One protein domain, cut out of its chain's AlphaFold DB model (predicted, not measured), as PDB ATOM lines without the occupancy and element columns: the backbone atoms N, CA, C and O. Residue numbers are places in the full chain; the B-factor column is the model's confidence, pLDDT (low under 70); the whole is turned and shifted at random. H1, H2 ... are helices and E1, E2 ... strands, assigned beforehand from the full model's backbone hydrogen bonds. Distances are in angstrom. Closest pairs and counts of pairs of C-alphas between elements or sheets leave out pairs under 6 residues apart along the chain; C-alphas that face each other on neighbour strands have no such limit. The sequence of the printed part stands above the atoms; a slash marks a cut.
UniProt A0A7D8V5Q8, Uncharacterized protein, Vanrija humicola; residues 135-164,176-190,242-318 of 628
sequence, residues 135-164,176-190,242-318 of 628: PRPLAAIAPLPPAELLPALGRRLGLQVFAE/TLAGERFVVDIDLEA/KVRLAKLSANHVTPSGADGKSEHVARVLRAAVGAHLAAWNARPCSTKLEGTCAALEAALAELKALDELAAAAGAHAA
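What this domain is: This is residues 135 to 164, 176 to 190 and 242 to 318 of the 628 residues of an uncharacterized protein of Vanrija humicola (UniProt A0A7D8V5Q8). A long, narrow antiparallel sheet, with long E1 and E2 and short E3 near one end, runs beside a long helical hairpin; H3 packs along E2, and H4 folds back along H3. H2 slants across H4 and reaches the sheet with its residues 146 to 150, while small H1 packs on residues 286 to 294 of H4. The 122 printed residues include, in chain order, H1 H2 E1 E2 E3 H3 H4; the sheet's order is E1 E2 E3, and the class is mixed. The whole is compact, radius of gyration of the C-alphas 15.1 A, but elongated, spanning 49 by 29 by 24 A.

Where its parts are: E1 is residues 182 to 190, 26.7 A long; E2, 243 to 253, 30.6 A; E3, 259 to 261. H3, residues 263 to 281, measures 26.1 A, and H4, 286 to 313, 40.3 A, ending at C-alpha 313 (29.924, 36.115, -1.433). H1, residues 138 to 141, begins at C-alpha 138 (15.011, 61.507, -13.699); H2 is 146 to 157, 16.5 A.

How they stand to each other: E1 and E2 are antiparallel, with N 185 and O 249 2.8 A apart. E2 and E3 form a hairpin, with N 252 and O 260 2.9 A apart. H3 is on the sheet at a height of 8.9 A; its closest C-alphas with E2 are Ala 266 and Ala 250, 5.3 A. H3 and H4 touch, opposite ways at a shallow tilt of 22 degrees; the closest C-alphas are His 276 and Thr 292, 5.2 A. H2 touches H4 with residues 153 to 157 alone, at a steep tilt of 48 degrees; the closest C-alphas are Leu 153 and Glu 297, 6.4 A. H1 touches H4, C-alphas of Ala 139 and Glu 290 closest at 6.0 A. In H3 and H4 every O i to N i+4 pair is within hydrogen-bond range, in H2 7 of 8; H1 is too short for one.

The domain as a whole: The C-alphas farthest apart, Arg 283 and His 316, are 48.8 A apart. Residues 165 to 175 and 191 to 241 are not printed, with C-alpha gaps of 16.1 A and 6.0 A. The links printed whole are tight. Mean pLDDT of the printed part is 80.6; 15 residues are under 70, among them 176 to 181.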
ATOM      1  N   PRO A 135      23.975  63.779 -10.357       57.19
ATOM      2  CA  PRO A 135      23.149  62.921 -11.190       57.19
ATOM      3  C   PRO A 135      21.969  63.748 -11.703       57.19
ATOM      4  O   PRO A 135      21.200  64.304 -10.916       57.19
ATOM      5  N   ARG A 136      21.861  63.892 -13.032       64.94
ATOM      6  CA  ARG A 136      20.764  64.645 -13.664       64.94
ATOM      7  C   ARG A 136      19.444  64.071 -13.159       64.94
ATOM      8  O   ARG A 136      19.345  62.854 -13.191       64.94
ATOM      9  N   PRO A 137      18.450  64.864 -12.731       74.12
ATOM     10  CA  PRO A 137      17.181  64.339 -12.220       74.12
ATOM     11  C   PRO A 137      16.489  63.440 -13.254       74.12
ATOM     12  O   PRO A 137      16.665  63.645 -14.453       74.12
ATOM     13  N   LEU A 138      15.693  62.460 -12.804       72.62
ATOM     14  CA  LEU A 138      15.011  61.507 -13.699       72.62
ATOM     15  C   LEU A 138      14.162  62.218 -14.759       72.62
ATOM     16  O   LEU A 138      14.228  61.856 -15.926       72.62
ATOM     17  N   ALA A 139      13.480  63.300 -14.377       72.56
ATOM     18  CA  ALA A 139      12.707  64.155 -15.280       72.56
ATOM     19  C   ALA A 139      13.522  64.732 -16.457       72.56
ATOM     20  O   ALA A 139      12.973  65.009 -17.518       72.56
ATOM     21  N   ALA A 140      14.840  64.897 -16.302       72.88
ATOM     22  CA  ALA A 140      15.720  65.396 -17.361       72.88
ATOM     23  C   ALA A 140      16.284  64.287 -18.265       72.88
ATOM     24  O   ALA A 140      16.865  64.591 -19.303       72.88
ATOM     25  N   ILE A 141      16.166  63.019 -17.858       78.69
ATOM     26  CA  ILE A 141      16.713  61.860 -18.576       78.69
ATOM     27  C   ILE A 141      15.603  61.064 -19.251       78.69
ATOM     28  O   ILE A 141      15.789  60.615 -20.373       78.69
ATOM     29  N   ALA A 142      14.450  60.942 -18.594       78.56
ATOM     30  CA  ALA A 142      13.263  60.300 -19.129       78.56
ATOM     31  C   ALA A 142      12.991  60.712 -20.592       78.56
ATOM     32  O   ALA A 142      12.900  59.814 -21.422       78.56
ATOM     33  N   PRO A 143      12.968  62.009 -20.975       79.31
ATOM     34  CA  PRO A 143      12.669  62.418 -22.346       79.31
ATOM     35  C   PRO A 143      13.822  62.217 -23.357       79.31
ATOM     36  O   PRO A 143      13.723  62.725 -24.472       79.31
ATOM     37  N   LEU A 144      14.923  61.545 -23.004       80.69
ATOM     38  CA  LEU A 144      15.993  61.230 -23.956       80.69
ATOM     39  C   LEU A 144      15.570  60.104 -24.912       80.69
ATOM     40  O   LEU A 144      14.806  59.222 -24.516       80.69
ATOM     41  N   PRO A 145      16.103  60.075 -26.149       82.25
ATOM     42  CA  PRO A 145      15.879  58.944 -27.037       82.25
ATOM     43  C   PRO A 145      16.376  57.641 -26.379       82.25
ATOM     44  O   PRO A 145      17.397  57.669 -25.688       82.25
ATOM     45  N   PRO A 146      15.716  56.487 -26.606       81.12
ATOM     46  CA  PRO A 146      16.041  55.231 -25.922       81.12
ATOM     47  C   PRO A 146      17.520  54.811 -26.002       81.12
ATOM     48  O   PRO A 146      18.068  54.296 -25.027       81.12
ATOM     49  N   ALA A 147      18.185  55.102 -27.126       79.31
ATOM     50  CA  ALA A 147      19.614  54.849 -27.324       79.31
ATOM     51  C   ALA A 147      20.526  55.700 -26.412       79.31
ATOM     52  O   ALA A 147      21.616  55.268 -26.057       79.31
ATOM     53  N   GLU A 148      20.086  56.890 -25.992       82.75
ATOM     54  CA  GLU A 148      20.810  57.758 -25.048       82.75
ATOM     55  C   GLU A 148      20.354  57.561 -23.595       82.75
ATOM     56  O   GLU A 148      21.123  57.815 -22.659       82.75
ATOM     57  N   LEU A 149      19.125  57.073 -23.400       84.38
ATOM     58  CA  LEU A 149      18.546  56.775 -22.095       84.38
ATOM     59  C   LEU A 149      19.316  55.670 -21.366       84.38
ATOM     60  O   LEU A 149      19.710  55.870 -20.218       84.38
ATOM     61  N   LEU A 150      19.550  54.522 -22.012       84.38
ATOM     62  CA  LEU A 150      20.230  53.381 -21.381       84.38
ATOM     63  C   LEU A 150      21.662  53.744 -20.920       84.38
ATOM     64  O   LEU A 150      21.978  53.504 -19.750       84.38
ATOM     65  N   PRO A 151      22.501  54.433 -21.726       84.31
ATOM     66  CA  PRO A 151      23.784  54.968 -21.260       84.31
ATOM     67  C   PRO A 151      23.671  56.018 -20.149       84.31
ATOM     68  O   PRO A 151      24.577  56.158 -19.322       84.31
ATOM     69  N   ALA A 152      22.600  56.815 -20.117       83.12
ATOM     70  CA  ALA A 152      22.391  57.795 -19.054       83.12
ATOM     71  C   ALA A 152      21.992  57.132 -17.724       83.12
ATOM     72  O   ALA A 152      22.534  57.507 -16.680       83.12
ATOM     73  N   LEU A 153      21.114  56.125 -17.763       84.12
ATOM     74  CA  LEU A 153      20.752  55.304 -16.605       84.12
ATOM     75  C   LEU A 153      21.952  54.505 -16.095       84.12
ATOM     76  O   LEU A 153      22.244  54.538 -14.901       84.12
ATOM     77  N   GLY A 154      22.712  53.874 -16.993       83.31
ATOM     78  CA  GLY A 154      23.916  53.140 -16.618       83.31
ATOM     79  C   GLY A 154      24.948  54.026 -15.921       83.31
ATOM     80  O   GLY A 154      25.420  53.679 -14.843       83.31
ATOM     81  N   ARG A 155      25.213  55.237 -16.435       83.94
ATOM     82  CA  ARG A 155      26.101  56.204 -15.758       83.94
ATOM     83  C   ARG A 155      25.606  56.618 -14.373       83.94
ATOM     84  O   ARG A 155      26.426  56.790 -13.478       83.94
ATOM     85  N   ARG A 156      24.293  56.778 -14.186       83.06
ATOM     86  CA  ARG A 156      23.710  57.108 -12.874       83.06
ATOM     87  C   ARG A 156      23.868  55.985 -11.864       83.06
ATOM     88  O   ARG A 156      24.191  56.253 -10.712       83.06
ATOM     89  N   LEU A 157      23.656  54.751 -12.304       83.19
ATOM     90  CA  LEU A 157      23.774  53.569 -11.461       83.19
ATOM     91  C   LEU A 157      25.223  53.104 -11.305       83.19
ATOM     92  O   LEU A 157      25.484  52.221 -10.498       83.19
ATOM     93  N   GLY A 158      26.179  53.685 -12.037       81.62
ATOM     94  CA  GLY A 158      27.571  53.238 -12.060       81.62
ATOM     95  C   GLY A 158      27.723  51.854 -12.694       81.62
ATOM     96  O   GLY A 158      28.444  51.021 -12.151       81.62
ATOM     97  N   LEU A 159      26.978  51.593 -13.768       82.19
ATOM     98  CA  LEU A 159      27.104  50.425 -14.636       82.19
ATOM     99  C   LEU A 159      28.031  50.758 -15.807       82.19
ATOM    100  O   LEU A 159      27.994  51.873 -16.340       82.19
ATOM    101  N   GLN A 160      28.835  49.787 -16.231       79.62
ATOM    102  CA  GLN A 160      29.607  49.899 -17.463       79.62
ATOM    103  C   GLN A 160      28.654  49.732 -18.654       79.62
ATOM    104  O   GLN A 160      27.930  48.743 -18.735       79.62
ATOM    105  N   VAL A 161      28.616  50.716 -19.555       76.00
ATOM    106  CA  VAL A 161      27.758  50.682 -20.749       76.00
ATOM    107  C   VAL A 161      28.624  50.807 -21.988       76.00
ATOM    108  O   VAL A 161      29.383  51.769 -22.122       76.00
ATOM    109  N   PHE A 162      28.458  49.861 -22.905       75.31
ATOM    110  CA  PHE A 162      29.073  49.862 -24.224       75.31
ATOM    111  C   PHE A 162      27.960  50.068 -25.250       75.31
ATOM    112  O   PHE A 162      26.999  49.305 -25.277       75.31
ATOM    113  N   ALA A 163      28.047  51.142 -26.034       70.75
ATOM    114  CA  ALA A 163      27.135  51.390 -27.146       70.75
ATOM    115  C   ALA A 163      27.860  51.001 -28.438       70.75
ATOM    116  O   ALA A 163      28.881  51.606 -28.765       70.75
ATOM    117  N   GLU A 164      27.351  49.986 -29.134       67.69
ATOM    118  CA  GLU A 164      27.895  49.485 -30.398       67.69
ATOM    119  C   GLU A 164      26.812  49.547 -31.485       67.69
ATOM    120  O   GLU A 164      25.630  49.337 -31.206       67.69
ATOM    121  N   THR A 176      35.080  38.754 -22.274       46.41
ATOM    122  CA  THR A 176      36.504  38.870 -21.909       46.41
ATOM    123  C   THR A 176      36.973  40.318 -21.706       46.41
ATOM    124  O   THR A 176      37.906  40.536 -20.939       46.41
ATOM    125  N   LEU A 177      36.335  41.307 -22.345       45.88
ATOM    126  CA  LEU A 177      36.594  42.746 -22.179       45.88
ATOM    127  C   LEU A 177      35.884  43.339 -20.958       45.88
ATOM    128  O   LEU A 177      36.424  44.263 -20.356       45.88
ATOM    129  N   ALA A 178      34.707  42.825 -20.589       47.19
ATOM    130  CA  ALA A 178      33.905  43.380 -19.501       47.19
ATOM    131  C   ALA A 178      34.417  43.008 -18.105       47.19
ATOM    132  O   ALA A 178      34.100  43.723 -17.168       47.19
ATOM    133  N   GLY A 179      35.198  41.927 -17.940       46.22
ATOM    134  CA  GLY A 179      35.885  41.581 -16.681       46.22
ATOM    135  C   GLY A 179      35.009  41.440 -15.418       46.22
ATOM    136  O   GLY A 179      35.536  41.136 -14.349       46.22
ATOM    137  N   GLU A 180      33.697  41.631 -15.529       58.44
ATOM    138  CA  GLU A 180      32.715  41.687 -14.453       58.44
ATOM    139  C   GLU A 180      31.567  40.722 -14.777       58.44
ATOM    140  O   GLU A 180      31.252  40.436 -15.932       58.44
ATOM    141  N   ARG A 181      31.020  40.119 -13.723       68.44
ATOM    142  CA  ARG A 181      30.378  38.798 -13.718       68.44
ATOM    143  C   ARG A 181      29.016  38.720 -14.417       68.44
ATOM    144  O   ARG A 181      28.551  37.605 -14.634       68.44
ATOM    145  N   PHE A 182      28.389  39.841 -14.780       79.19
ATOM    146  CA  PHE A 182      27.047  39.892 -15.372       79.19
ATOM    147  C   PHE A 182      26.991  40.838 -16.579       79.19
ATOM    148  O   PHE A 182      27.485  41.961 -16.518       79.19
ATOM    149  N   VAL A 183      26.352  40.414 -17.673       83.62
ATOM    150  CA  VAL A 183      26.244  41.178 -18.927       83.62
ATOM    151  C   VAL A 183      24.809  41.148 -19.456       83.62
ATOM    152  O   VAL A 183      24.220  40.080 -19.630       83.62
ATOM    153  N   VAL A 184      24.262  42.328 -19.770       85.25
ATOM    154  CA  VAL A 184      22.975  42.491 -20.465       85.25
ATOM    155  C   VAL A 184      23.222  43.060 -21.858       85.25
ATOM    156  O   VAL A 184      23.751  44.158 -21.998       85.25
ATOM    157  N   ASP A 185      22.806  42.315 -22.872       84.31
ATOM    158  CA  ASP A 185      22.828  42.697 -24.282       84.31
ATOM    159  C   ASP A 185      21.432  43.201 -24.686       84.31
ATOM    160  O   ASP A 185      20.454  42.477 -24.465       84.31
ATOM    161  N   ILE A 186      21.326  44.427 -25.214       85.31
ATOM    162  CA  ILE A 186      20.062  45.095 -25.582       85.31
ATOM    163  C   ILE A 186      20.192  45.670 -26.996       85.31
ATOM    164  O   ILE A 186      20.806  46.718 -27.184       85.31
ATOM    165  N   ASP A 187      19.523  45.042 -27.960       83.88
ATOM    166  CA  ASP A 187      19.470  45.500 -29.347       83.88
ATOM    167  C   ASP A 187      18.183  46.298 -29.594       83.88
ATOM    168  O   ASP A 187      17.067  45.793 -29.417       83.88
ATOM    169  N   LEU A 188      18.337  47.555 -30.018       83.94
ATOM    170  CA  LEU A 188      17.238  48.447 -30.389       83.94
ATOM    171  C   LEU A 188      17.235  48.665 -31.904       83.94
ATOM    172  O   LEU A 188      18.251  49.050 -32.476       83.94
ATOM    173  N   GLU A 189      16.079  48.494 -32.535       83.00
ATOM    174  CA  GLU A 189      15.880  48.766 -33.959       83.00
ATOM    175  C   GLU A 189      14.931  49.952 -34.139       83.00
ATOM    176  O   GLU A 189      13.936  50.104 -33.422       83.00
ATOM    177  N   ALA A 190      15.239  50.813 -35.106       78.00
ATOM    178  CA  ALA A 190      14.315  51.825 -35.594       78.00
ATOM    179  C   ALA A 190      13.712  51.308 -36.903       78.00
ATOM    180  O   ALA A 190      14.465  50.939 -37.800       78.00
ATOM    181  N   LYS A 242       9.028  54.373 -35.161       76.69
ATOM    182  CA  LYS A 242       8.921  53.719 -33.847       76.69
ATOM    183  C   LYS A 242      10.222  52.972 -33.527       76.69
ATOM    184  O   LYS A 242      10.746  52.252 -34.374       76.69
ATOM    185  N   VAL A 243      10.715  53.117 -32.297       83.00
ATOM    186  CA  VAL A 243      11.854  52.332 -31.786       83.00
ATOM    187  C   VAL A 243      11.319  51.054 -31.149       83.00
ATOM    188  O   VAL A 243      10.422  51.122 -30.303       83.00
ATOM    189  N   ARG A 244      11.844  49.894 -31.538       85.25
ATOM    190  CA  ARG A 244      11.440  48.580 -31.023       85.25
ATOM    191  C   ARG A 244      12.636  47.859 -30.398       85.25
ATOM    192  O   ARG A 244      13.785  48.110 -30.749       85.25
ATOM    193  N   LEU A 245      12.345  46.973 -29.449       86.31
ATOM    194  CA  LEU A 245      13.334  46.074 -28.861       86.31
ATOM    195  C   LEU A 245      13.463  44.842 -29.764       86.31
ATOM    196  O   LEU A 245      12.504  44.079 -29.869       86.31
ATOM    197  N   ALA A 246      14.618  44.660 -30.402       84.31
ATOM    198  CA  ALA A 246      14.870  43.549 -31.317       84.31
ATOM    199  C   ALA A 246      15.312  42.291 -30.564       84.31
ATOM    200  O   ALA A 246      14.770  41.200 -30.754       84.31
ATOM    201  N   LYS A 247      16.263  42.449 -29.639       85.69
ATOM    202  CA  LYS A 247      16.807  41.350 -28.841       85.69
ATOM    203  C   LYS A 247      17.216  41.848 -27.462       85.69
ATOM    204  O   LYS A 247      17.698  42.961 -27.296       85.69
ATOM    205  N   LEU A 248      17.014  40.995 -26.458       88.31
ATOM    206  CA  LEU A 248      17.556  41.202 -25.120       88.31
ATOM    207  C   LEU A 248      17.989  39.865 -24.529       88.31
ATOM    208  O   LEU A 248      17.158  38.953 -24.387       88.31
ATOM    209  N   SER A 249      19.266  39.757 -24.170       86.19
ATOM    210  CA  SER A 249      19.814  38.593 -23.466       86.19
ATOM    211  C   SER A 249      20.593  39.007 -22.225       86.19
ATOM    212  O   SER A 249      21.322  39.991 -22.252       86.19
ATOM    213  N   ALA A 250      20.425  38.253 -21.141       86.94
ATOM    214  CA  ALA A 250      21.125  38.461 -19.883       86.94
ATOM    215  C   ALA A 250      21.947  37.206 -19.566       86.94
ATOM    216  O   ALA A 250      21.394  36.107 -19.469       86.94
ATOM    217  N   ASN A 251      23.262  37.373 -19.453       85.62
ATOM    218  CA  ASN A 251      24.217  36.295 -19.211       85.62
ATOM    219  C   ASN A 251      25.051  36.619 -17.967       85.62
ATOM    220  O   ASN A 251      25.333  37.786 -17.696       85.62
ATOM    221  N   HIS A 252      25.470  35.595 -17.232       83.44
ATOM    222  CA  HIS A 252      26.283  35.739 -16.026       83.44
ATOM    223  C   HIS A 252      27.347  34.649 -15.933       83.44
ATOM    224  O   HIS A 252      27.231  33.607 -16.569       83.44
ATOM    225  N   VAL A 253      28.378  34.876 -15.126       79.00
ATOM    226  CA  VAL A 253      29.405  33.883 -14.806       79.00
ATOM    227  C   VAL A 253      29.053  33.242 -13.468       79.00
ATOM    228  O   VAL A 253      28.981  33.924 -12.445       79.00
ATOM    229  N   THR A 254      28.837  31.929 -13.467       77.25
ATOM    230  CA  THR A 254      28.508  31.166 -12.258       77.25
ATOM    231  C   THR A 254      29.701  31.127 -11.289       77.25
ATOM    232  O   THR A 254      30.853  31.317 -11.702       77.25
ATOM    233  N   PRO A 255      29.499  30.791  -9.999       74.38
ATOM    234  CA  PRO A 255      30.605  30.586  -9.058       74.38
ATOM    235  C   PRO A 255      31.622  29.522  -9.512       74.38
ATOM    236  O   PRO A 255      32.792  29.588  -9.139       74.38
ATOM    237  N   SER A 256      31.199  28.566 -10.350       72.88
ATOM    238  CA  SER A 256      32.062  27.544 -10.960       72.88
ATOM    239  C   SER A 256      32.863  28.033 -12.175       72.88
ATOM    240  O   SER A 256      33.679  27.275 -12.700       72.88
ATOM    241  N   GLY A 257      32.666  29.282 -12.611       72.88
ATOM    242  CA  GLY A 257      33.339  29.879 -13.766       72.88
ATOM    243  C   GLY A 257      32.742  29.483 -15.119       72.88
ATOM    244  O   GLY A 257      33.412  29.646 -16.135       72.88
ATOM    245  N   ALA A 258      31.524  28.936 -15.137       77.69
ATOM    246  CA  ALA A 258      30.790  28.635 -16.361       77.69
ATOM    247  C   ALA A 258      29.883  29.809 -16.758       77.69
ATOM    248  O   ALA A 258      29.497  30.618 -15.916       77.69
ATOM    249  N   ASP A 259      29.505  29.868 -18.033       77.56
ATOM    250  CA  ASP A 259      28.544  30.854 -18.524       77.56
ATOM    251  C   ASP A 259      27.111  30.369 -18.241       77.56
ATOM    252  O   ASP A 259      26.689  29.312 -18.721       77.56
ATOM    253  N   GLY A 260      26.359  31.147 -17.467       80.00
ATOM    254  CA  GLY A 260      24.938  30.973 -17.187       80.00
ATOM    255  C   GLY A 260      24.077  31.979 -17.957       80.00
ATOM    256  O   GLY A 260      24.510  33.085 -18.283       80.00
ATOM    257  N   LYS A 261      22.832  31.597 -18.255       86.31
ATOM    258  CA  LYS A 261      21.814  32.490 -18.831       86.31
ATOM    259  C   LYS A 261      20.722  32.737 -17.801       86.31
ATOM    260  O   LYS A 261      20.281  31.788 -17.161       86.31
ATOM    261  N   SER A 262      20.277  33.984 -17.678       89.25
ATOM    262  CA  SER A 262      19.200  34.370 -16.762       89.25
ATOM    263  C   SER A 262      17.935  34.721 -17.540       89.25
ATOM    264  O   SER A 262      17.820  35.809 -18.116       89.25
ATOM    265  N   GLU A 263      16.989  33.784 -17.599       92.06
ATOM    266  CA  GLU A 263      15.737  33.951 -18.339       92.06
ATOM    267  C   GLU A 263      14.767  34.892 -17.624       92.06
ATOM    268  O   GLU A 263      14.151  35.740 -18.281       92.06
ATOM    269  N   HIS A 264      14.665  34.805 -16.294       92.50
ATOM    270  CA  HIS A 264      13.853  35.707 -15.484       92.50
ATOM    271  C   HIS A 264      14.325  37.156 -15.630       92.50
ATOM    272  O   HIS A 264      13.531  38.024 -15.999       92.50
ATOM    273  N   VAL A 265      15.628  37.406 -15.453       91.19
ATOM    274  CA  VAL A 265      16.214  38.752 -15.598       91.19
ATOM    275  C   VAL A 265      15.931  39.320 -16.989       91.19
ATOM    276  O   VAL A 265      15.483  40.461 -17.128       91.19
ATOM    277  N   ALA A 266      16.135  38.514 -18.037       91.12
ATOM    278  CA  ALA A 266      15.872  38.946 -19.401       91.12
ATOM    279  C   ALA A 266      14.384  39.264 -19.626       91.12
ATOM    280  O   ALA A 266      14.059  40.255 -20.277       91.12
ATOM    281  N   ARG A 267      13.464  38.466 -19.078       92.25
ATOM    282  CA  ARG A 267      12.018  38.711 -19.171       92.25
ATOM    283  C   ARG A 267      11.598  39.999 -18.457       92.25
ATOM    284  O   ARG A 267      10.874  40.790 -19.059       92.25
ATOM    285  N   VAL A 268      12.075  40.234 -17.235       91.12
ATOM    286  CA  VAL A 268      11.777  41.453 -16.460       91.12
ATOM    287  C   VAL A 268      12.288  42.695 -17.190       91.12
ATOM    288  O   VAL A 268      11.537  43.649 -17.399       91.12
ATOM    289  N   LEU A 269      13.540  42.673 -17.659       91.75
ATOM    290  CA  LEU A 269      14.114  43.800 -18.397       91.75
ATOM    291  C   LEU A 269      13.423  44.023 -19.747       91.75
ATOM    292  O   LEU A 269      13.172  45.172 -20.104       91.75
ATOM    293  N   ARG A 270      13.043  42.963 -20.478       92.19
ATOM    294  CA  ARG A 270      12.238  43.096 -21.708       92.19
ATOM    295  C   ARG A 270      10.907  43.783 -21.435       92.19
ATOM    296  O   ARG A 270      10.525  44.660 -22.203       92.19
ATOM    297  N   ALA A 271      10.219  43.412 -20.355       90.56
ATOM    298  CA  ALA A 271       8.958  44.037 -19.974       90.56
ATOM    299  C   ALA A 271       9.149  45.520 -19.613       90.56
ATOM    300  O   ALA A 271       8.419  46.368 -20.124       90.56
ATOM    301  N   ALA A 272      10.163  45.853 -18.807       89.31
ATOM    302  CA  ALA A 272      10.449  47.231 -18.401       89.31
ATOM    303  C   ALA A 272      10.871  48.124 -19.584       89.31
ATOM    304  O   ALA A 272      10.321  49.213 -19.773       89.31
ATOM    305  N   VAL A 273      11.801  47.651 -20.422       90.94
ATOM    306  CA  VAL A 273      12.238  48.359 -21.637       90.94
ATOM    307  C   VAL A 273      11.082  48.472 -22.627       90.94
ATOM    308  O   VAL A 273      10.836  49.554 -23.149       90.94
ATOM    309  N   GLY A 274      10.319  47.398 -22.841       89.75
ATOM    310  CA  GLY A 274       9.140  47.399 -23.705       89.75
ATOM    311  C   GLY A 274       8.073  48.397 -23.250       89.75
ATOM    312  O   GLY A 274       7.567  49.161 -24.070       89.75
ATOM    313  N   ALA A 275       7.780  48.463 -21.948       88.56
ATOM    314  CA  ALA A 275       6.847  49.434 -21.377       88.56
ATOM    315  C   ALA A 275       7.337  50.878 -21.559       88.56
ATOM    316  O   ALA A 275       6.545  51.764 -21.897       88.56
ATOM    317  N   HIS A 276       8.639  51.122 -21.386       88.44
ATOM    318  CA  HIS A 276       9.225  52.432 -21.635       88.44
ATOM    319  C   HIS A 276       9.202  52.807 -23.126       88.44
ATOM    320  O   HIS A 276       8.783  53.912 -23.453       88.44
ATOM    321  N   LEU A 277       9.561  51.900 -24.040       89.12
ATOM    322  CA  LEU A 277       9.497  52.127 -25.491       89.12
ATOM    323  C   LEU A 277       8.061  52.354 -25.976       89.12
ATOM    324  O   LEU A 277       7.814  53.234 -26.798       89.12
ATOM    325  N   ALA A 278       7.098  51.596 -25.450       87.75
ATOM    326  CA  ALA A 278       5.682  51.789 -25.740       87.75
ATOM    327  C   ALA A 278       5.201  53.163 -25.260       87.75
ATOM    328  O   ALA A 278       4.476  53.843 -25.986       87.75
ATOM    329  N   ALA A 279       5.639  53.596 -24.070       86.75
ATOM    330  CA  ALA A 279       5.415  54.960 -23.616       86.75
ATOM    331  C   ALA A 279       6.076  55.946 -24.590       86.75
ATOM    332  O   ALA A 279       5.361  56.713 -25.211       86.75
ATOM    333  N   TRP A 280       7.384  55.872 -24.827       85.19
ATOM    334  CA  TRP A 280       8.126  56.748 -25.739       85.19
ATOM    335  C   TRP A 280       7.461  56.923 -27.115       85.19
ATOM    336  O   TRP A 280       7.174  58.044 -27.542       85.19
ATOM    337  N   ASN A 281       7.126  55.816 -27.781       86.12
ATOM    338  CA  ASN A 281       6.509  55.813 -29.109       86.12
ATOM    339  C   ASN A 281       5.085  56.396 -29.115       86.12
ATOM    340  O   ASN A 281       4.648  56.929 -30.134       86.12
ATOM    341  N   ALA A 282       4.364  56.325 -27.992       83.50
ATOM    342  CA  ALA A 282       3.023  56.890 -27.848       83.50
ATOM    343  C   ALA A 282       3.012  58.418 -27.635       83.50
ATOM    344  O   ALA A 282       1.931  58.998 -27.550       83.50
ATOM    345  N   ARG A 283       4.184  59.073 -27.547       72.31
ATOM    346  CA  ARG A 283       4.341  60.513 -27.237       72.31
ATOM    347  C   ARG A 283       3.480  60.972 -26.036       72.31
ATOM    348  O   ARG A 283       2.685  61.903 -26.175       72.31
ATOM    349  N   PRO A 284       3.573  60.320 -24.865       65.56
ATOM    350  CA  PRO A 284       2.701  60.571 -23.733       65.56
ATOM    351  C   PRO A 284       3.172  61.791 -22.933       65.56
ATOM    352  O   PRO A 284       4.234  62.363 -23.177       65.56
ATOM    353  N   CYS A 285       2.380  62.171 -21.931       66.06
ATOM    354  CA  CYS A 285       2.785  63.140 -20.917       66.06
ATOM    355  C   CYS A 285       4.092  62.722 -20.209       66.06
ATOM    356  O   CYS A 285       4.367  61.530 -20.035       66.06
ATOM    357  N   SER A 286       4.873  63.712 -19.758       75.12
ATOM    358  CA  SER A 286       6.169  63.502 -19.089       75.12
ATOM    359  C   SER A 286       6.073  62.569 -17.880       75.12
ATOM    360  O   SER A 286       6.966  61.762 -17.666       75.12
ATOM    361  N   THR A 287       4.955  62.591 -17.152       79.81
ATOM    362  CA  THR A 287       4.748  61.790 -15.937       79.81
ATOM    363  C   THR A 287       4.715  60.283 -16.193       79.81
ATOM    364  O   THR A 287       5.317  59.519 -15.442       79.81
ATOM    365  N   LYS A 288       4.062  59.822 -17.270       83.19
ATOM    366  CA  LYS A 288       4.033  58.389 -17.622       83.19
ATOM    367  C   LYS A 288       5.418  57.892 -18.030       83.19
ATOM    368  O   LYS A 288       5.790  56.759 -17.737       83.19
ATOM    369  N   LEU A 289       6.165  58.748 -18.714       83.38
ATOM    370  CA  LEU A 289       7.493  58.454 -19.228       83.38
ATOM    371  C   LEU A 289       8.548  58.463 -18.108       83.38
ATOM    372  O   LEU A 289       9.419  57.599 -18.067       83.38
ATOM    373  N   GLU A 290       8.407  59.377 -17.148       85.38
ATOM    374  CA  GLU A 290       9.155  59.385 -15.888       85.38
ATOM    375  C   GLU A 290       8.862  58.141 -15.046       85.38
ATOM    376  O   GLU A 290       9.797  57.521 -14.548       85.38
ATOM    377  N   GLY A 291       7.595  57.726 -14.935       85.00
ATOM    378  CA  GLY A 291       7.207  56.525 -14.190       85.00
ATOM    379  C   GLY A 291       7.814  55.241 -14.762       85.00
ATOM    380  O   GLY A 291       8.395  54.448 -14.021       85.00
ATOM    381  N   THR A 292       7.759  55.049 -16.084       86.25
ATOM    382  CA  THR A 292       8.394  53.883 -16.728       86.25
ATOM    383  C   THR A 292       9.920  53.954 -16.677       86.25
ATOM    384  O   THR A 292      10.569  52.927 -16.491       86.25
ATOM    385  N   CYS A 293      10.506  55.152 -16.776       86.94
ATOM    386  CA  CYS A 293      11.943  55.360 -16.593       86.94
ATOM    387  C   CYS A 293      12.396  55.024 -15.162       86.94
ATOM    388  O   CYS A 293      13.431  54.387 -14.985       86.94
ATOM    389  N   ALA A 294      11.626  55.419 -14.145       86.81
ATOM    390  CA  ALA A 294      11.909  55.110 -12.746       86.81
ATOM    391  C   ALA A 294      11.806  53.602 -12.465       86.81
ATOM    392  O   ALA A 294      12.649  53.048 -11.763       86.81
ATOM    393  N   ALA A 295      10.815  52.923 -13.053       85.38
ATOM    394  CA  ALA A 295      10.690  51.470 -12.959       85.38
ATOM    395  C   ALA A 295      11.894  50.746 -13.592       85.38
ATOM    396  O   ALA A 295      12.438  49.818 -12.991       85.38
ATOM    397  N   LEU A 296      12.351  51.202 -14.766       89.44
ATOM    398  CA  LEU A 296      13.543  50.666 -15.429       89.44
ATOM    399  C   LEU A 296      14.823  50.923 -14.615       89.44
ATOM    400  O   LEU A 296      15.627  50.008 -14.451       89.44
ATOM    401  N   GLU A 297      15.004  52.135 -14.075       89.25
ATOM    402  CA  GLU A 297      16.139  52.454 -13.196       89.25
ATOM    403  C   GLU A 297      16.154  51.538 -11.967       89.25
ATOM    404  O   GLU A 297      17.201  50.999 -11.616       89.25
ATOM    405  N   ALA A 298      14.997  51.308 -11.344       86.94
ATOM    406  CA  ALA A 298      14.908  50.448 -10.175       86.94
ATOM    407  C   ALA A 298      15.233  48.978 -10.484       86.94
ATOM    408  O   ALA A 298      15.953  48.349  -9.712       86.94
ATOM    409  N   ALA A 299      14.765  48.438 -11.615       88.88
ATOM    410  CA  ALA A 299      15.091  47.070 -12.026       88.88
ATOM    411  C   ALA A 299      16.599  46.888 -12.278       88.88
ATOM    412  O   ALA A 299      17.191  45.896 -11.851       88.88
ATOM    413  N   LEU A 300      17.244  47.866 -12.926       89.81
ATOM    414  CA  LEU A 300      18.696  47.864 -13.131       89.81
ATOM    415  C   LEU A 300      19.468  48.025 -11.811       89.81
ATOM    416  O   LEU A 300      20.520  47.411 -11.638       89.81
ATOM    417  N   ALA A 301      18.951  48.817 -10.869       88.31
ATOM    418  CA  ALA A 301      19.549  48.983  -9.547       88.31
ATOM    419  C   ALA A 301      19.480  47.695  -8.707       88.31
ATOM    420  O   ALA A 301      20.466  47.337  -8.065       88.31
ATOM    421  N   GLU A 302      18.355  46.975  -8.737       89.50
ATOM    422  CA  GLU A 302      18.208  45.671  -8.072       89.50
ATOM    423  C   GLU A 302      19.152  44.623  -8.673       89.50
ATOM    424  O   GLU A 302      19.810  43.886  -7.939       89.50
ATOM    425  N   LEU A 303      19.282  44.598 -10.005       90.00
ATOM    426  CA  LEU A 303      20.229  43.718 -10.687       90.00
ATOM    427  C   LEU A 303      21.677  44.017 -10.285       90.00
ATOM    428  O   LEU A 303      22.434  43.098  -9.983       90.00
ATOM    429  N   LYS A 304      22.047  45.302 -10.230       88.06
ATOM    430  CA  LYS A 304      23.365  45.726  -9.756       88.06
ATOM    431  C   LYS A 304      23.618  45.276  -8.317       88.06
ATOM    432  O   LYS A 304      24.678  44.736  -8.023       88.06
ATOM    433  N   ALA A 305      22.649  45.478  -7.427       87.81
ATOM    434  CA  ALA A 305      22.771  45.074  -6.030       87.81
ATOM    435  C   ALA A 305      22.942  43.552  -5.888       87.81
ATOM    436  O   ALA A 305      23.727  43.092  -5.059       87.81
ATOM    437  N   LEU A 306      22.240  42.765  -6.711       88.31
ATOM    438  CA  LEU A 306      22.398  41.313  -6.756       88.31
ATOM    439  C   LEU A 306      23.805  40.903  -7.215       88.31
ATOM    440  O   LEU A 306      24.418  40.047  -6.578       88.31
ATOM    441  N   ASP A 307      24.330  41.531  -8.270       86.88
ATOM    442  CA  ASP A 307      25.687  41.270  -8.766       86.88
ATOM    443  C   ASP A 307      26.763  41.632  -7.727       86.88
ATOM    444  O   ASP A 307      27.656  40.834  -7.447       86.88
ATOM    445  N   GLU A 308      26.631  42.778  -7.050       86.44
ATOM    446  CA  GLU A 308      27.534  43.185  -5.964       86.44
ATOM    447  C   GLU A 308      27.504  42.204  -4.776       86.44
ATOM    448  O   GLU A 308      28.546  41.893  -4.185       86.44
ATOM    449  N   LEU A 309      26.325  41.675  -4.426       84.88
ATOM    450  CA  LEU A 309      26.186  40.650  -3.389       84.88
ATOM    451  C   LEU A 309      26.822  39.324  -3.818       84.88
ATOM    452  O   LEU A 309      27.555  38.717  -3.032       84.88
ATOM    453  N   ALA A 310      26.608  38.902  -5.064       82.62
ATOM    454  CA  ALA A 310      27.237  37.710  -5.623       82.62
ATOM    455  C   ALA A 310      28.771  37.858  -5.670       82.62
ATOM    456  O   ALA A 310      29.506  36.919  -5.347       82.62
ATOM    457  N   ALA A 311      29.277  39.052  -6.004       80.06
ATOM    458  CA  ALA A 311      30.692  39.413  -5.939       80.06
ATOM    459  C   ALA A 311      31.259  39.271  -4.521       80.06
ATOM    460  O   ALA A 311      32.303  38.643  -4.325       80.06
ATOM    461  N   ALA A 312      30.547  39.795  -3.522       80.06
ATOM    462  CA  ALA A 312      30.972  39.764  -2.128       80.06
ATOM    463  C   ALA A 312      30.947  38.359  -1.497       80.06
ATOM    464  O   ALA A 312      31.700  38.108  -0.555       80.06
ATOM    465  N   ALA A 313      30.099  37.453  -1.994       74.12
ATOM    466  CA  ALA A 313      29.924  36.115  -1.433       74.12
ATOM    467  C   ALA A 313      31.102  35.155  -1.739       74.12
ATOM    468  O   ALA A 313      31.343  34.209  -0.990       74.12
ATOM    469  N   GLY A 314      31.910  35.435  -2.772       66.62
ATOM    470  CA  GLY A 314      33.085  34.630  -3.144       66.62
ATOM    471  C   GLY A 314      32.761  33.363  -3.959       66.62
ATOM    472  O   GLY A 314      31.613  33.088  -4.275       66.62
ATOM    473  N   ALA A 315      33.788  32.592  -4.345       61.41
ATOM    474  CA  ALA A 315      33.669  31.465  -5.294       61.41
ATOM    475  C   ALA A 315      33.043  30.172  -4.719       61.41
ATOM    476  O   ALA A 315      32.709  29.263  -5.472       61.41
ATOM    477  N   HIS A 316      32.897  30.073  -3.394       55.28
ATOM    478  CA  HIS A 316      32.296  28.915  -2.710       55.28
ATOM    479  C   HIS A 316      30.886  29.194  -2.174       55.28
ATOM    480  O   HIS A 316      30.334  28.369  -1.448       55.28
ATOM    481  N   ALA A 317      30.324  30.362  -2.481       69.56
ATOM    482  CA  ALA A 317      28.974  30.714  -2.079       69.56
ATOM    483  C   ALA A 317      27.922  30.154  -3.043       69.56
ATOM    484  O   ALA A 317      28.224  29.792  -4.179       69.56
ATOM    485  N   ALA A 318      26.684  30.103  -2.548       78.19
ATOM    486  CA  ALA A 318      25.496  29.817  -3.337       78.19
ATOM    487  C   ALA A 318      25.419  30.708  -4.585       78.19
ATOM    488  O   ALA A 318      25.757  31.895  -4.540       78.19
TER     489      ALA A 318